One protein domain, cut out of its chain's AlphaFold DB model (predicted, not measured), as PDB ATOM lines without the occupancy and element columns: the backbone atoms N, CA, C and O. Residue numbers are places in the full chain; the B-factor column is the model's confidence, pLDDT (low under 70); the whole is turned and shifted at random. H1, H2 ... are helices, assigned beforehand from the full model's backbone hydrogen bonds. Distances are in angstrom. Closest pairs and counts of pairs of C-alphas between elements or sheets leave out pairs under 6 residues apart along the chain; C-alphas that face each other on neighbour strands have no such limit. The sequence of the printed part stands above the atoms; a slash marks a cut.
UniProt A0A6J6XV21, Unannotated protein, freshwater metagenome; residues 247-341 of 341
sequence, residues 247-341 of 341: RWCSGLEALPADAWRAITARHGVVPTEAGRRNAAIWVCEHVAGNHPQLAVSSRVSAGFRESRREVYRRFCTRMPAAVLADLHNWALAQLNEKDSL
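Overview. This is residues 247 to 341 of the 341 residues of the protein "Unannotated protein" of freshwater metagenome (UniProt A0A6J6XV21). One helix, H3, forms the core, and H5 and H6 make an open V around it, the two arms joined at its point by the tight link and each crossing H3. H2 packs on the first part of H6 through H6's residues 323 to 327, the short H4 packs on H3, and H1 lies near H3 and H6. Residues 301 to 307 stick out at one end of the longest axis, and the last residues of the chain lie at the other. The printed part has 95 residues with six named helices, H1 to H6 in order along the chain, and no named strand; its class is all helix. It is compact, with a radius of gyration of the C-alphas of 12.9 A and spans of 43, 31 and 19 A.

Along the chain. H1 is residues 247 to 250, beginning at C-alpha 247 at (253.725, 245.151, 199.874). H2, residues 257 to 266, is 14.6 A long from first to last C-alpha. H3, residues 273 to 286, is 20.0 A long and begins at C-alpha 273 at (248.637, 232.098, 217.980). H4 is residues 296 to 299. H5, residues 308 to 318, is 15.4 A long. H6, residues 321 to 339, is the longest at 27.3 A and ends at C-alpha 339 at (243.370, 245.174, 193.096).

Arrangement. H3 is the hub and touches H4, H5 and H6. H3 and H5 stand about perpendicular at 86 degrees, with the closest C-alphas, those of Asn 278 and Tyr 312, 5.9 A apart. H3 touches H6 with H6's residues 327 to 331 alone; their closest C-alphas, of Val 283 and His 328, are 6.4 A apart, and they run the same way at a steep tilt of 68 degrees, only just short of about perpendicular. H4 touches H3 at residues 277 to 281 alone, the closest C-alphas being those of Arg 277 and Ser 297, 6.0 A apart. H2 touches H6, opposite ways at a steep tilt of 39 degrees, with the closest C-alphas, of Ile 263 and Asp 326, 6.5 A apart. H1 is close to but not clearly touching H3, where the closest C-alphas, of Cys 249 and Cys 284, are 5.8 A apart. H5 and H6 are apart, as are, for instance, H2 and H5. In H3 and H5 every O i to N i+4 pair is within hydrogen-bond range; in H2 it is 5 of 6 and in H6 14 of 15, while H1 and H4 are too short for such a pair.

Size, cuts and confidence. The C-alphas farthest apart, of Arg 305 and Ser 340, are 43.2 A apart. The printed part has no cut and ends at Leu 341, the chain's last residue. The link from H5 to H6 is tight, the others are short, and none is long. Mean pLDDT of the printed part is 89.2; residues 297 to 306 and 340 to 341 of the model are under 70.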
ATOM      1  N   ARG A 247     254.255 243.998 199.124       94.06
ATOM      2  CA  ARG A 247     253.725 245.151 199.874       94.06
ATOM      3  C   ARG A 247     252.541 244.741 200.745       94.06
ATOM      4  O   ARG A 247     252.551 245.040 201.937       94.06
ATOM      5  N   TRP A 248     251.587 243.983 200.204       94.25
ATOM      6  CA  TRP A 248     250.479 243.420 200.983       94.25
ATOM      7  C   TRP A 248     250.978 242.587 202.171       94.25
ATOM      8  O   TRP A 248     250.587 242.820 203.316       94.25
ATOM      9  N   CYS A 249     251.922 241.683 201.913       93.88
ATOM     10  CA  CYS A 249     252.517 240.827 202.932       93.88
ATOM     11  C   CYS A 249     253.303 241.565 204.016       93.88
ATOM     12  O   CYS A 249     253.433 241.056 205.129       93.88
ATOM     13  N   SER A 250     253.831 242.755 203.723       91.19
ATOM     14  CA  SER A 250     254.552 243.553 204.717       91.19
ATOM     15  C   SER A 250     253.664 243.980 205.893       91.19
ATOM     16  O   SER A 250     254.171 244.150 206.997       91.19
ATOM     17  N   GLY A 251     252.343 244.068 205.692       90.81
ATOM     18  CA  GLY A 251     251.372 244.327 206.759       90.81
ATOM     19  C   GLY A 251     250.850 243.072 207.470       90.81
ATOM     20  O   GLY A 251     250.115 243.192 208.447       90.81
ATOM     21  N   LEU A 252     251.196 241.864 207.005       93.31
ATOM     22  CA  LEU A 252     250.641 240.607 207.515       93.31
ATOM     23  C   LEU A 252     251.545 239.987 208.595       93.31
ATOM     24  O   LEU A 252     252.267 239.015 208.364       93.31
ATOM     25  N   GLU A 253     251.503 240.538 209.809       93.06
ATOM     26  CA  GLU A 253     252.245 239.986 210.959       93.06
ATOM     27  C   GLU A 253     251.706 238.623 211.422       93.06
ATOM     28  O   GLU A 253     252.438 237.771 211.931       93.06
ATOM     29  N   ALA A 254     250.407 238.417 211.249       95.12
ATOM     30  CA  ALA A 254     249.692 237.185 211.519       95.12
ATOM     31  C   ALA A 254     248.379 237.218 210.727       95.12
ATOM     32  O   ALA A 254     247.864 238.299 210.440       95.12
ATOM     33  N   LEU A 255     247.807 236.058 210.397       96.38
ATOM     34  CA  LEU A 255     246.475 236.030 209.783       96.38
ATOM     35  C   LEU A 255     245.436 236.699 210.693       96.38
ATOM     36  O   LEU A 255     245.550 236.569 211.916       96.38
ATOM     37  N   PRO A 256     244.394 237.352 210.150       97.44
ATOM     38  CA  PRO A 256     243.246 237.769 210.946       97.44
ATOM     39  C   PRO A 256     242.704 236.594 211.771       97.44
ATOM     40  O   PRO A 256     242.580 235.475 211.265       97.44
ATOM     41  N   ALA A 257     242.420 236.826 213.056       97.25
ATOM     42  CA  ALA A 257     242.046 235.756 213.982       97.25
ATOM     43  C   ALA A 257     240.786 235.006 213.527       97.25
ATOM     44  O   ALA A 257     240.705 233.788 213.674       97.25
ATOM     45  N   ASP A 258     239.831 235.722 212.937       98.12
ATOM     46  CA  ASP A 258     238.571 235.153 212.461       98.12
ATOM     47  C   ASP A 258     238.786 234.274 211.229       98.12
ATOM     48  O   ASP A 258     238.310 233.142 211.202       98.12
ATOM     49  N   ALA A 259     239.600 234.734 210.272       98.12
ATOM     50  CA  ALA A 259     239.985 233.947 209.103       98.12
ATOM     51  C   ALA A 259     240.721 232.662 209.509       98.12
ATOM     52  O   ALA A 259     240.385 231.575 209.041       98.12
ATOM     53  N   TRP A 260     241.686 232.765 210.430       98.12
ATOM     54  CA  TRP A 260     242.426 231.599 210.910       98.12
ATOM     55  C   TRP A 260     241.514 230.590 211.611       98.12
ATOM     56  O   TRP A 260     241.551 229.412 211.266       98.12
ATOM     57  N   ARG A 261     240.651 231.048 212.531       98.25
ATOM     58  CA  ARG A 261     239.678 230.186 213.220       98.25
ATOM     59  C   ARG A 261     238.723 229.506 212.243       98.25
ATOM     60  O   ARG A 261     238.498 228.306 212.374       98.25
ATOM     61  N   ALA A 262     238.193 230.251 211.273       98.25
ATOM     62  CA  ALA A 262     237.282 229.717 210.266       98.25
ATOM     63  C   ALA A 262     237.950 228.620 209.425       98.25
ATOM     64  O   ALA A 262     237.381 227.542 209.260       98.25
ATOM     65  N   ILE A 263     239.178 228.855 208.954       98.38
ATOM     66  CA  ILE A 263     239.936 227.868 208.177       98.38
ATOM     67  C   ILE A 263     240.223 226.626 209.025       98.38
ATOM     68  O   ILE A 263     239.902 225.516 208.607       98.38
ATOM     69  N   THR A 264     240.784 226.778 210.227       98.06
ATOM     70  CA  THR A 264     241.177 225.620 211.044       98.06
ATOM     71  C   THR A 264     239.988 224.800 211.535       98.06
ATOM     72  O   THR A 264     240.093 223.576 211.606       98.06
ATOM     73  N   ALA A 265     238.853 225.446 211.838       97.62
ATOM     74  CA  ALA A 265     237.644 224.769 212.306       97.62
ATOM     75  C   ALA A 265     237.104 223.764 211.278       97.62
ATOM     76  O   ALA A 265     236.700 222.669 211.661       97.62
ATOM     77  N   ARG A 266     237.173 224.086 209.976       97.56
ATOM     78  CA  ARG A 266     236.745 223.180 208.890       97.56
ATOM     79  C   ARG A 266     237.551 221.882 208.820       97.56
ATOM     80  O   ARG A 266     237.048 220.889 208.311       97.56
ATOM     81  N   HIS A 267     238.774 221.888 209.350       97.62
ATOM     82  CA  HIS A 267     239.718 220.769 209.265       97.62
ATOM     83  C   HIS A 267     240.054 220.157 210.630       97.62
ATOM     84  O   HIS A 267     241.015 219.398 210.740       97.62
ATOM     85  N   GLY A 268     239.309 220.508 211.686       97.25
ATOM     86  CA  GLY A 268     239.543 219.991 213.039       97.25
ATOM     87  C   GLY A 268     240.906 220.373 213.634       97.25
ATOM     88  O   GLY A 268     241.405 219.690 214.528       97.25
ATOM     89  N   VAL A 269     241.533 221.446 213.144       97.62
ATOM     90  CA  VAL A 269     242.820 221.933 213.654       97.62
ATOM     91  C   VAL A 269     242.573 222.929 214.785       97.62
ATOM     92  O   VAL A 269     241.750 223.833 214.664       97.62
ATOM     93  N   VAL A 270     243.304 222.794 215.893       97.56
ATOM     94  CA  VAL A 270     243.207 223.746 217.009       97.56
ATOM     95  C   VAL A 270     243.896 225.064 216.619       97.56
ATOM     96  O   VAL A 270     245.107 225.062 216.364       97.56
ATOM     97  N   PRO A 271     243.178 226.202 216.590       97.12
ATOM     98  CA  PRO A 271     243.781 227.485 216.265       97.12
ATOM     99  C   PRO A 271     244.690 227.935 217.410       97.12
ATOM    100  O   PRO A 271     244.245 228.186 218.526       97.12
ATOM    101  N   THR A 272     245.981 228.075 217.123       96.00
ATOM    102  CA  THR A 272     246.957 228.656 218.055       96.00
ATOM    103  C   THR A 272     247.529 229.951 217.495       96.00
ATOM    104  O   THR A 272     247.622 230.121 216.278       96.00
ATOM    105  N   GLU A 273     247.972 230.849 218.376       93.56
ATOM    106  CA  GLU A 273     248.637 232.098 217.980       93.56
ATOM    107  C   GLU A 273     249.930 231.834 217.189       93.56
ATOM    108  O   GLU A 273     250.200 232.481 216.178       93.56
ATOM    109  N   ALA A 274     250.705 230.825 217.599       91.69
ATOM    110  CA  ALA A 274     251.889 230.395 216.859       91.69
ATOM    111  C   ALA A 274     251.526 229.865 215.460       91.69
ATOM    112  O   ALA A 274     252.197 230.197 214.483       91.69
ATOM    113  N   GLY A 275     250.447 229.082 215.345       95.06
ATOM    114  CA  GLY A 275     249.910 228.627 214.062       95.06
ATOM    115  C   GLY A 275     249.510 229.792 213.158       95.06
ATOM    116  O   GLY A 275     249.918 229.821 212.004       95.06
ATOM    117  N   ARG A 276     248.822 230.800 213.703       96.06
ATOM    118  CA  ARG A 276     248.376 232.007 212.986       96.06
ATOM    119  C   ARG A 276     249.535 232.813 212.387       96.06
ATOM    120  O   ARG A 276     249.450 233.274 211.250       96.06
ATOM    121  N   ARG A 277     250.635 232.961 213.136       94.56
ATOM    122  CA  ARG A 277     251.862 233.635 212.665       94.56
ATOM    123  C   ARG A 277     252.586 232.826 211.595       94.56
ATOM    124  O   ARG A 277     252.959 233.377 210.564       94.56
ATOM    125  N   ASN A 278     252.758 231.520 211.806       95.19
ATOM    126  CA  ASN A 278     253.397 230.654 210.811       95.19
ATOM    127  C   ASN A 278     252.567 230.534 209.530       95.19
ATOM    128  O   ASN A 278     253.139 230.491 208.448       95.19
ATOM    129  N   ALA A 279     251.240 230.551 209.639       97.00
ATOM    130  CA  ALA A 279     250.349 230.580 208.491       97.00
ATOM    131  C   ALA A 279     250.503 231.888 207.693       97.00
ATOM    132  O   ALA A 279     250.515 231.841 206.468       97.00
ATOM    133  N   ALA A 280     250.732 233.034 208.348       96.38
ATOM    134  CA  ALA A 280     251.052 234.282 207.647       96.38
ATOM    135  C   ALA A 280     252.409 234.211 206.926       96.38
ATOM    136  O   ALA A 280     252.513 234.638 205.779       96.38
ATOM    137  N   ILE A 281     253.437 233.628 207.562       95.25
ATOM    138  CA  ILE A 281     254.729 233.355 206.900       95.25
ATOM    139  C   ILE A 281     254.511 232.469 205.669       95.25
ATOM    140  O   ILE A 281     255.025 232.781 204.597       95.25
ATOM    141  N   TRP A 282     253.728 231.397 205.819       96.56
ATOM    142  CA  TRP A 282     253.437 230.443 204.752       96.56
ATOM    143  C   TRP A 282     252.735 231.106 203.570       96.56
ATOM    144  O   TRP A 282     253.194 230.968 202.438       96.56
ATOM    145  N   VAL A 283     251.683 231.883 203.840       96.69
ATOM    146  CA  VAL A 283     250.946 232.652 202.831       96.69
ATOM    147  C   VAL A 283     251.888 233.591 202.085       96.69
ATOM    148  O   VAL A 283     251.901 233.611 200.857       96.69
ATOM    149  N   CYS A 284     252.736 234.321 202.806       95.81
ATOM    150  CA  CYS A 284     253.676 235.228 202.169       95.81
ATOM    151  C   CYS A 284     254.728 234.514 201.322       95.81
ATOM    152  O   CYS A 284     255.080 235.015 200.257       95.81
ATOM    153  N   GLU A 285     255.209 233.348 201.742       95.50
ATOM    154  CA  GLU A 285     256.121 232.550 200.924       95.50
ATOM    155  C   GLU A 285     255.453 232.019 199.650       95.50
ATOM    156  O   GLU A 285     256.040 232.119 198.575       95.50
ATOM    157  N   HIS A 286     254.245 231.461 199.753       95.25
ATOM    158  CA  HIS A 286     253.633 230.705 198.656       95.25
ATOM    159  C   HIS A 286     252.837 231.585 197.688       95.25
ATOM    160  O   HIS A 286     252.789 231.283 196.503       95.25
ATOM    161  N   VAL A 287     252.259 232.687 198.169       95.12
ATOM    162  CA  VAL A 287     251.420 233.578 197.351       95.12
ATOM    163  C   VAL A 287     252.199 234.795 196.869       95.12
ATOM    164  O   VAL A 287     252.127 235.155 195.694       95.12
ATOM    165  N   ALA A 288     252.971 235.426 197.759       94.12
ATOM    166  CA  ALA A 288     253.779 236.604 197.431       94.12
ATOM    167  C   ALA A 288     255.219 236.262 197.020       94.12
ATOM    168  O   ALA A 288     256.002 237.162 196.712       94.12
ATOM    169  N   GLY A 289     255.593 234.977 197.041       95.62
ATOM    170  CA  GLY A 289     256.945 234.540 196.713       95.62
ATOM    171  C   GLY A 289     258.001 235.072 197.682       95.62
ATOM    172  O   GLY A 289     259.154 235.198 197.283       95.62
ATOM    173  N   ASN A 290     257.638 235.446 198.915       95.25
ATOM    174  CA  ASN A 290     258.558 236.052 199.878       95.25
ATOM    175  C   ASN A 290     259.528 235.042 200.478       95.25
ATOM    176  O   ASN A 290     259.190 233.895 200.762       95.25
ATOM    177  N   HIS A 291     260.725 235.511 200.819       93.06
ATOM    178  CA  HIS A 291     261.621 234.726 201.646       93.06
ATOM    179  C   HIS A 291     261.071 234.658 203.092       93.06
ATOM    180  O   HIS A 291     260.961 235.696 203.749       93.06
ATOM    181  N   PRO A 292     260.818 233.467 203.675       88.31
ATOM    182  CA  PRO A 292     260.101 233.334 204.955       88.31
ATOM    183  C   PRO A 292     260.813 234.018 206.135       88.31
ATOM    184  O   PRO A 292     260.184 234.532 207.051       88.31
ATOM    185  N   GLN A 293     262.147 234.087 206.096       85.19
ATOM    186  CA  GLN A 293     262.962 234.804 207.096       85.19
ATOM    187  C   GLN A 293     262.912 236.339 207.007       85.19
ATOM    188  O   GLN A 293     263.472 237.001 207.878       85.19
ATOM    189  N   LEU A 294     262.349 236.907 205.940       83.25
ATOM    190  CA  LEU A 294     262.234 238.359 205.763       83.25
ATOM    191  C   LEU A 294     260.835 238.877 206.107       83.25
ATOM    192  O   LEU A 294     260.696 240.075 206.371       83.25
ATOM    193  N   ALA A 295     259.838 237.985 206.156       77.94
ATOM    194  CA  ALA A 295     258.462 238.302 206.514       77.94
ATOM    195  C   ALA A 295     258.393 239.002 207.882       77.94
ATOM    196  O   ALA A 295     259.119 238.634 208.809       77.94
ATOM    197  N   VAL A 296     257.528 240.007 208.029       72.06
ATOM    198  CA  VAL A 296     257.422 240.801 209.272       72.06
ATOM    199  C   VAL A 296     257.025 239.927 210.459       72.06
ATOM    200  O   VAL A 296     257.637 240.012 211.523       72.06
ATOM    201  N   SER A 297     256.118 238.980 210.228       63.50
ATOM    202  CA  SER A 297     255.729 237.910 211.155       63.50
ATOM    203  C   SER A 297     256.913 237.123 211.731       63.50
ATOM    204  O   SER A 297     256.869 236.648 212.868       63.50
ATOM    205  N   SER A 298     258.025 237.039 210.996       61.47
ATOM    206  CA  SER A 298     259.240 236.380 211.464       61.47
ATOM    207  C   SER A 298     260.054 237.213 212.459       61.47
ATOM    208  O   SER A 298     260.959 236.646 213.060       61.47
ATOM    209  N   ARG A 299     259.778 238.512 212.675       67.19
ATOM    210  CA  ARG A 299     260.595 239.436 213.499       67.19
ATOM    211  C   ARG A 299     260.195 239.492 214.985       67.19
ATOM    212  O   ARG A 299     261.008 239.907 215.806       67.19
ATOM    213  N   VAL A 300     259.005 239.009 215.350       58.41
ATOM    214  CA  VAL A 300     258.280 239.400 216.583       58.41
ATOM    215  C   VAL A 300     258.609 238.567 217.848       58.41
ATOM    216  O   VAL A 300     257.913 238.658 218.852       58.41
ATOM    217  N   SER A 301     259.653 237.725 217.907       55.00
ATOM    218  CA  SER A 301     259.916 236.956 219.156       55.00
ATOM    219  C   SER A 301     261.386 236.612 219.401       55.00
ATOM    220  O   SER A 301     261.960 235.786 218.692       55.00
ATOM    221  N   ALA A 302     261.988 237.215 220.431       53.16
ATOM    222  CA  ALA A 302     263.372 236.986 220.867       53.16
ATOM    223  C   ALA A 302     263.520 235.919 221.982       53.16
ATOM    224  O   ALA A 302     264.598 235.771 222.543       53.16
ATOM    225  N   GLY A 303     262.456 235.179 222.321       58.41
ATOM    226  CA  GLY A 303     262.400 234.392 223.565       58.41
ATOM    227  C   GLY A 303     262.543 232.866 223.470       58.41
ATOM    228  O   GLY A 303     262.562 232.217 224.511       58.41
ATOM    229  N   PHE A 304     262.622 232.257 222.281       58.38
ATOM    230  CA  PHE A 304     262.633 230.789 222.151       58.38
ATOM    231  C   PHE A 304     264.017 230.239 221.786       58.38
ATOM    232  O   PHE A 304     264.686 230.770 220.903       58.38
ATOM    233  N   ARG A 305     264.428 229.142 222.447       56.28
ATOM    234  CA  ARG A 305     265.668 228.399 222.131       56.28
ATOM    235  C   ARG A 305     265.607 227.694 220.773       56.28
ATOM    236  O   ARG A 305     266.643 227.453 220.165       56.28
ATOM    237  N   GLU A 306     264.411 227.336 220.306       67.81
ATOM    238  CA  GLU A 306     264.242 226.732 218.986       67.81
ATOM    239  C   GLU A 306     264.391 227.787 217.882       67.81
ATOM    240  O   GLU A 306     263.820 228.877 217.946       67.81
ATOM    241  N   SER A 307     265.139 227.444 216.830       78.81
ATOM    242  CA  SER A 307     265.260 228.302 215.652       78.81
ATOM    243  C   SER A 307     263.884 228.525 215.020       78.81
ATOM    244  O   SER A 307     263.158 227.568 214.760       78.81
ATOM    245  N   ARG A 308     263.544 229.776 214.676       77.62
ATOM    246  CA  ARG A 308     262.300 230.120 213.950       77.62
ATOM    247  C   ARG A 308     262.109 229.274 212.685       77.62
ATOM    248  O   ARG A 308     260.988 228.926 212.331       77.62
ATOM    249  N   ARG A 309     263.217 228.897 212.037       81.75
ATOM    250  CA  ARG A 309     263.228 227.996 210.879       81.75
ATOM    251  C   ARG A 309     262.643 226.623 211.210       81.75
ATOM    252  O   ARG A 309     261.925 226.071 210.388       81.75
ATOM    253  N   GLU A 310     262.953 226.080 212.383       85.75
ATOM    254  CA  GLU A 310     262.463 224.774 212.824       85.75
ATOM    255  C   GLU A 310     260.972 224.823 213.163       85.75
ATOM    256  O   GLU A 310     260.218 223.947 212.744       85.75
ATOM    257  N   VAL A 311     260.523 225.881 213.843       87.00
ATOM    258  CA  VAL A 311     259.098 226.092 214.141       87.00
ATOM    259  C   VAL A 311     258.281 226.201 212.849       87.00
ATOM    260  O   VAL A 311     257.278 225.504 212.696       87.00
ATOM    261  N   TYR A 312     258.747 227.007 211.891       90.06
ATOM    262  CA  TYR A 312     258.108 227.134 210.582       90.06
ATOM    263  C   TYR A 312     258.126 225.813 209.799       90.06
ATOM    264  O   TYR A 312     257.104 225.393 209.265       90.06
ATOM    265  N   ARG A 313     259.252 225.086 209.801       90.81
ATOM    266  CA  ARG A 313     259.344 223.760 209.171       90.81
ATOM    267  C   ARG A 313     258.311 222.790 209.747       90.81
ATOM    268  O   ARG A 313     257.622 222.123 208.985       90.81
ATOM    269  N   ARG A 314     258.171 222.728 211.076       92.38
ATOM    270  CA  ARG A 314     257.167 221.876 211.738       92.38
ATOM    271  C   ARG A 314     255.746 222.276 211.367       92.38
ATOM    272  O   ARG A 314     254.925 221.383 211.193       92.38
ATOM    273  N   PHE A 315     255.467 223.574 211.236       94.94
ATOM    274  CA  PHE A 315     254.183 224.046 210.720       94.94
ATOM    275  C   PHE A 315     253.925 223.465 209.324       94.94
ATOM    276  O   PHE A 315     252.923 222.782 209.147       94.94
ATOM    277  N   CYS A 316     254.858 223.622 208.379       92.88
ATOM    278  CA  CYS A 316     254.695 223.099 207.019       92.88
ATOM    279  C   CYS A 316     254.545 221.570 206.973       92.88
ATOM    280  O   CYS A 316     253.775 221.061 206.171       92.88
ATOM    281  N   THR A 317     255.257 220.826 207.828       94.38
ATOM    282  CA  THR A 317     255.188 219.352 207.854       94.38
ATOM    283  C   THR A 317     253.928 218.814 208.536       94.38
ATOM    284  O   THR A 317     253.470 217.731 208.189       94.38
ATOM    285  N   ARG A 318     253.390 219.514 209.543       96.00
ATOM    286  CA  ARG A 318     252.255 219.023 210.348       96.00
ATOM    287  C   ARG A 318     250.903 219.547 209.882       96.00
ATOM    288  O   ARG A 318     249.887 218.987 210.280       96.00
ATOM    289  N   MET A 319     250.875 220.636 209.120       97.38
ATOM    290  CA  MET A 319     249.619 221.226 208.678       97.38
ATOM    291  C   MET A 319     248.978 220.360 207.584       97.38
ATOM    292  O   MET A 319     249.658 220.041 206.608       97.38
ATOM    293  N   PRO A 320     247.689 219.985 207.700       97.69
ATOM    294  CA  PRO A 320     247.004 219.250 206.644       97.69
ATOM    295  C   PRO A 320     247.006 220.022 205.321       97.69
ATOM    296  O   PRO A 320     246.781 221.234 205.306       97.69
ATOM    297  N   ALA A 321     247.186 219.319 204.200       96.62
ATOM    298  CA  ALA A 321     247.210 219.933 202.870       96.62
ATOM    299  C   ALA A 321     245.931 220.735 202.560       96.62
ATOM    300  O   ALA A 321     246.008 221.802 201.960       96.62
ATOM    301  N   ALA A 322     244.771 220.277 203.043       97.56
ATOM    302  CA  ALA A 322     243.501 220.982 202.878       97.56
ATOM    303  C   ALA A 322     243.474 222.352 203.590       97.56
ATOM    304  O   ALA A 322     242.932 223.314 203.053       97.56
ATOM    305  N   VAL A 323     244.136 222.481 204.749       98.00
ATOM    306  CA  VAL A 323     244.296 223.776 205.433       98.00
ATOM    307  C   VAL A 323     245.196 224.705 204.623       98.00
ATOM    308  O   VAL A 323     244.900 225.891 204.505       98.00
ATOM    309  N   LEU A 324     246.289 224.185 204.057       97.62
ATOM    310  CA  LEU A 324     247.198 224.974 203.219       97.62
ATOM    311  C   LEU A 324     246.513 225.452 201.928       97.62
ATOM    312  O   LEU A 324     246.683 226.606 201.542       97.62
ATOM    313  N   ALA A 325     245.687 224.607 201.307       97.44
ATOM    314  CA  ALA A 325     244.871 224.984 200.154       97.44
ATOM    315  C   ALA A 325     243.871 226.102 200.503       97.44
ATOM    316  O   ALA A 325     243.781 227.099 199.790       97.44
ATOM    317  N   ASP A 326     243.181 225.994 201.641       98.19
ATOM    318  CA  ASP A 326     242.268 227.038 202.116       98.19
ATOM    319  C   ASP A 326     242.982 228.353 202.454       98.19
ATOM    320  O   ASP A 326     242.456 229.427 202.162       98.19
ATOM    321  N   LEU A 327     244.180 228.286 203.044       97.81
ATOM    322  CA  LEU A 327     245.022 229.460 203.290       97.81
ATOM    323  C   LEU A 327     245.427 230.145 201.984       97.81
ATOM    324  O   LEU A 327     245.394 231.372 201.901       97.81
ATOM    325  N   HIS A 328     245.798 229.359 200.974       97.00
ATOM    326  CA  HIS A 328     246.140 229.863 199.650       97.00
ATOM    327  C   HIS A 328     244.944 230.566 198.999       97.00
ATOM    328  O   HIS A 328     245.059 231.714 198.575       97.00
ATOM    329  N   ASN A 329     243.775 229.919 199.002       97.75
ATOM    330  CA  ASN A 329     242.544 230.471 198.434       97.75
ATOM    331  C   ASN A 329     242.097 231.748 199.154       97.75
ATOM    332  O   ASN A 329     241.743 232.729 198.503       97.75
ATOM    333  N   TRP A 330     242.161 231.764 200.489       97.75
ATOM    334  CA  TRP A 330     241.886 232.964 201.280       97.75
ATOM    335  C   TRP A 330     242.815 234.117 200.885       97.75
ATOM    336  O   TRP A 330     242.353 235.230 200.648       97.75
ATOM    337  N   ALA A 331     244.117 233.855 200.771       96.94
ATOM    338  CA  ALA A 331     245.092 234.882 200.430       96.94
ATOM    339  C   ALA A 331     244.893 235.442 199.014       96.94
ATOM    340  O   ALA A 331     244.989 236.653 198.827       96.94
ATOM    341  N   LEU A 332     244.574 234.590 198.033       95.75
ATOM    342  CA  LEU A 332     244.246 235.038 196.677       95.75
ATOM    343  C   LEU A 332     242.983 235.907 196.648       95.75
ATOM    344  O   LEU A 332     242.989 236.950 195.999       95.75
ATOM    345  N   ALA A 333     241.937 235.539 197.394       96.38
ATOM    346  CA  ALA A 333     240.727 236.357 197.499       96.38
ATOM    347  C   ALA A 333     241.032 237.756 198.063       96.38
ATOM    348  O   ALA A 333     240.586 238.758 197.512       96.38
ATOM    349  N   GLN A 334     241.867 237.834 199.104       96.06
ATOM    350  CA  GLN A 334     242.273 239.106 199.713       96.06
ATOM    351  C   GLN A 334     243.137 239.987 198.800       96.06
ATOM    352  O   GLN A 334     243.129 241.209 198.951       96.06
ATOM    353  N   LEU A 335     243.907 239.394 197.886       93.31
ATOM    354  CA  LEU A 335     244.667 240.146 196.885       93.31
ATOM    355  C   LEU A 335     243.739 240.703 195.799       93.31
ATOM    356  O   LEU A 335     243.790 241.897 195.526       93.31
ATOM    357  N   ASN A 336     242.819 239.883 195.284       92.12
ATOM    358  CA  ASN A 336     241.857 240.304 194.259       92.12
ATOM    359  C   ASN A 336     240.929 241.436 194.742       92.12
ATOM    360  O   ASN A 336     240.582 242.332 193.974       92.12
ATOM    361  N   GLU A 337     240.540 241.420 196.023       89.12
ATOM    362  CA  GLU A 337     239.756 242.500 196.638       89.12
ATOM    363  C   GLU A 337     240.514 243.835 196.654       89.12
ATOM    364  O   GLU A 337     239.900 244.888 196.504       89.12
ATOM    365  N   LYS A 338     241.843 243.809 196.818       80.31
ATOM    366  CA  LYS A 338     242.669 245.024 196.857       80.31
ATOM    367  C   LYS A 338     242.995 245.584 195.483       80.31
ATOM    368  O   LYS A 338     243.107 246.795 195.372       80.31
ATOM    369  N   ASP A 339     243.121 244.732 194.472       74.50
ATOM    370  CA  ASP A 339     243.370 245.174 193.096       74.50
ATOM    371  C   ASP A 339     242.133 245.856 192.471       74.50
ATOM    372  O   ASP A 339     242.234 246.508 191.436       74.50
ATOM    373  N   SER A 340     240.966 245.728 193.113       62.25
ATOM    374  CA  SER A 340     239.702 246.345 192.686       62.25
ATOM    375  C   SER A 340     239.449 247.746 193.274       62.25
ATOM    376  O   SER A 340     238.403 248.331 192.986       62.25
ATOM    377  N   LEU A 341     240.351 248.263 194.121       47.91
ATOM    378  CA  LEU A 341     240.232 249.551 194.828       47.91
ATOM    379  C   LEU A 341     241.204 250.599 194.278       47.91
ATOM    380  O   LEU A 341     240.776 251.768 194.161       47.91
TER     381      LEU A 341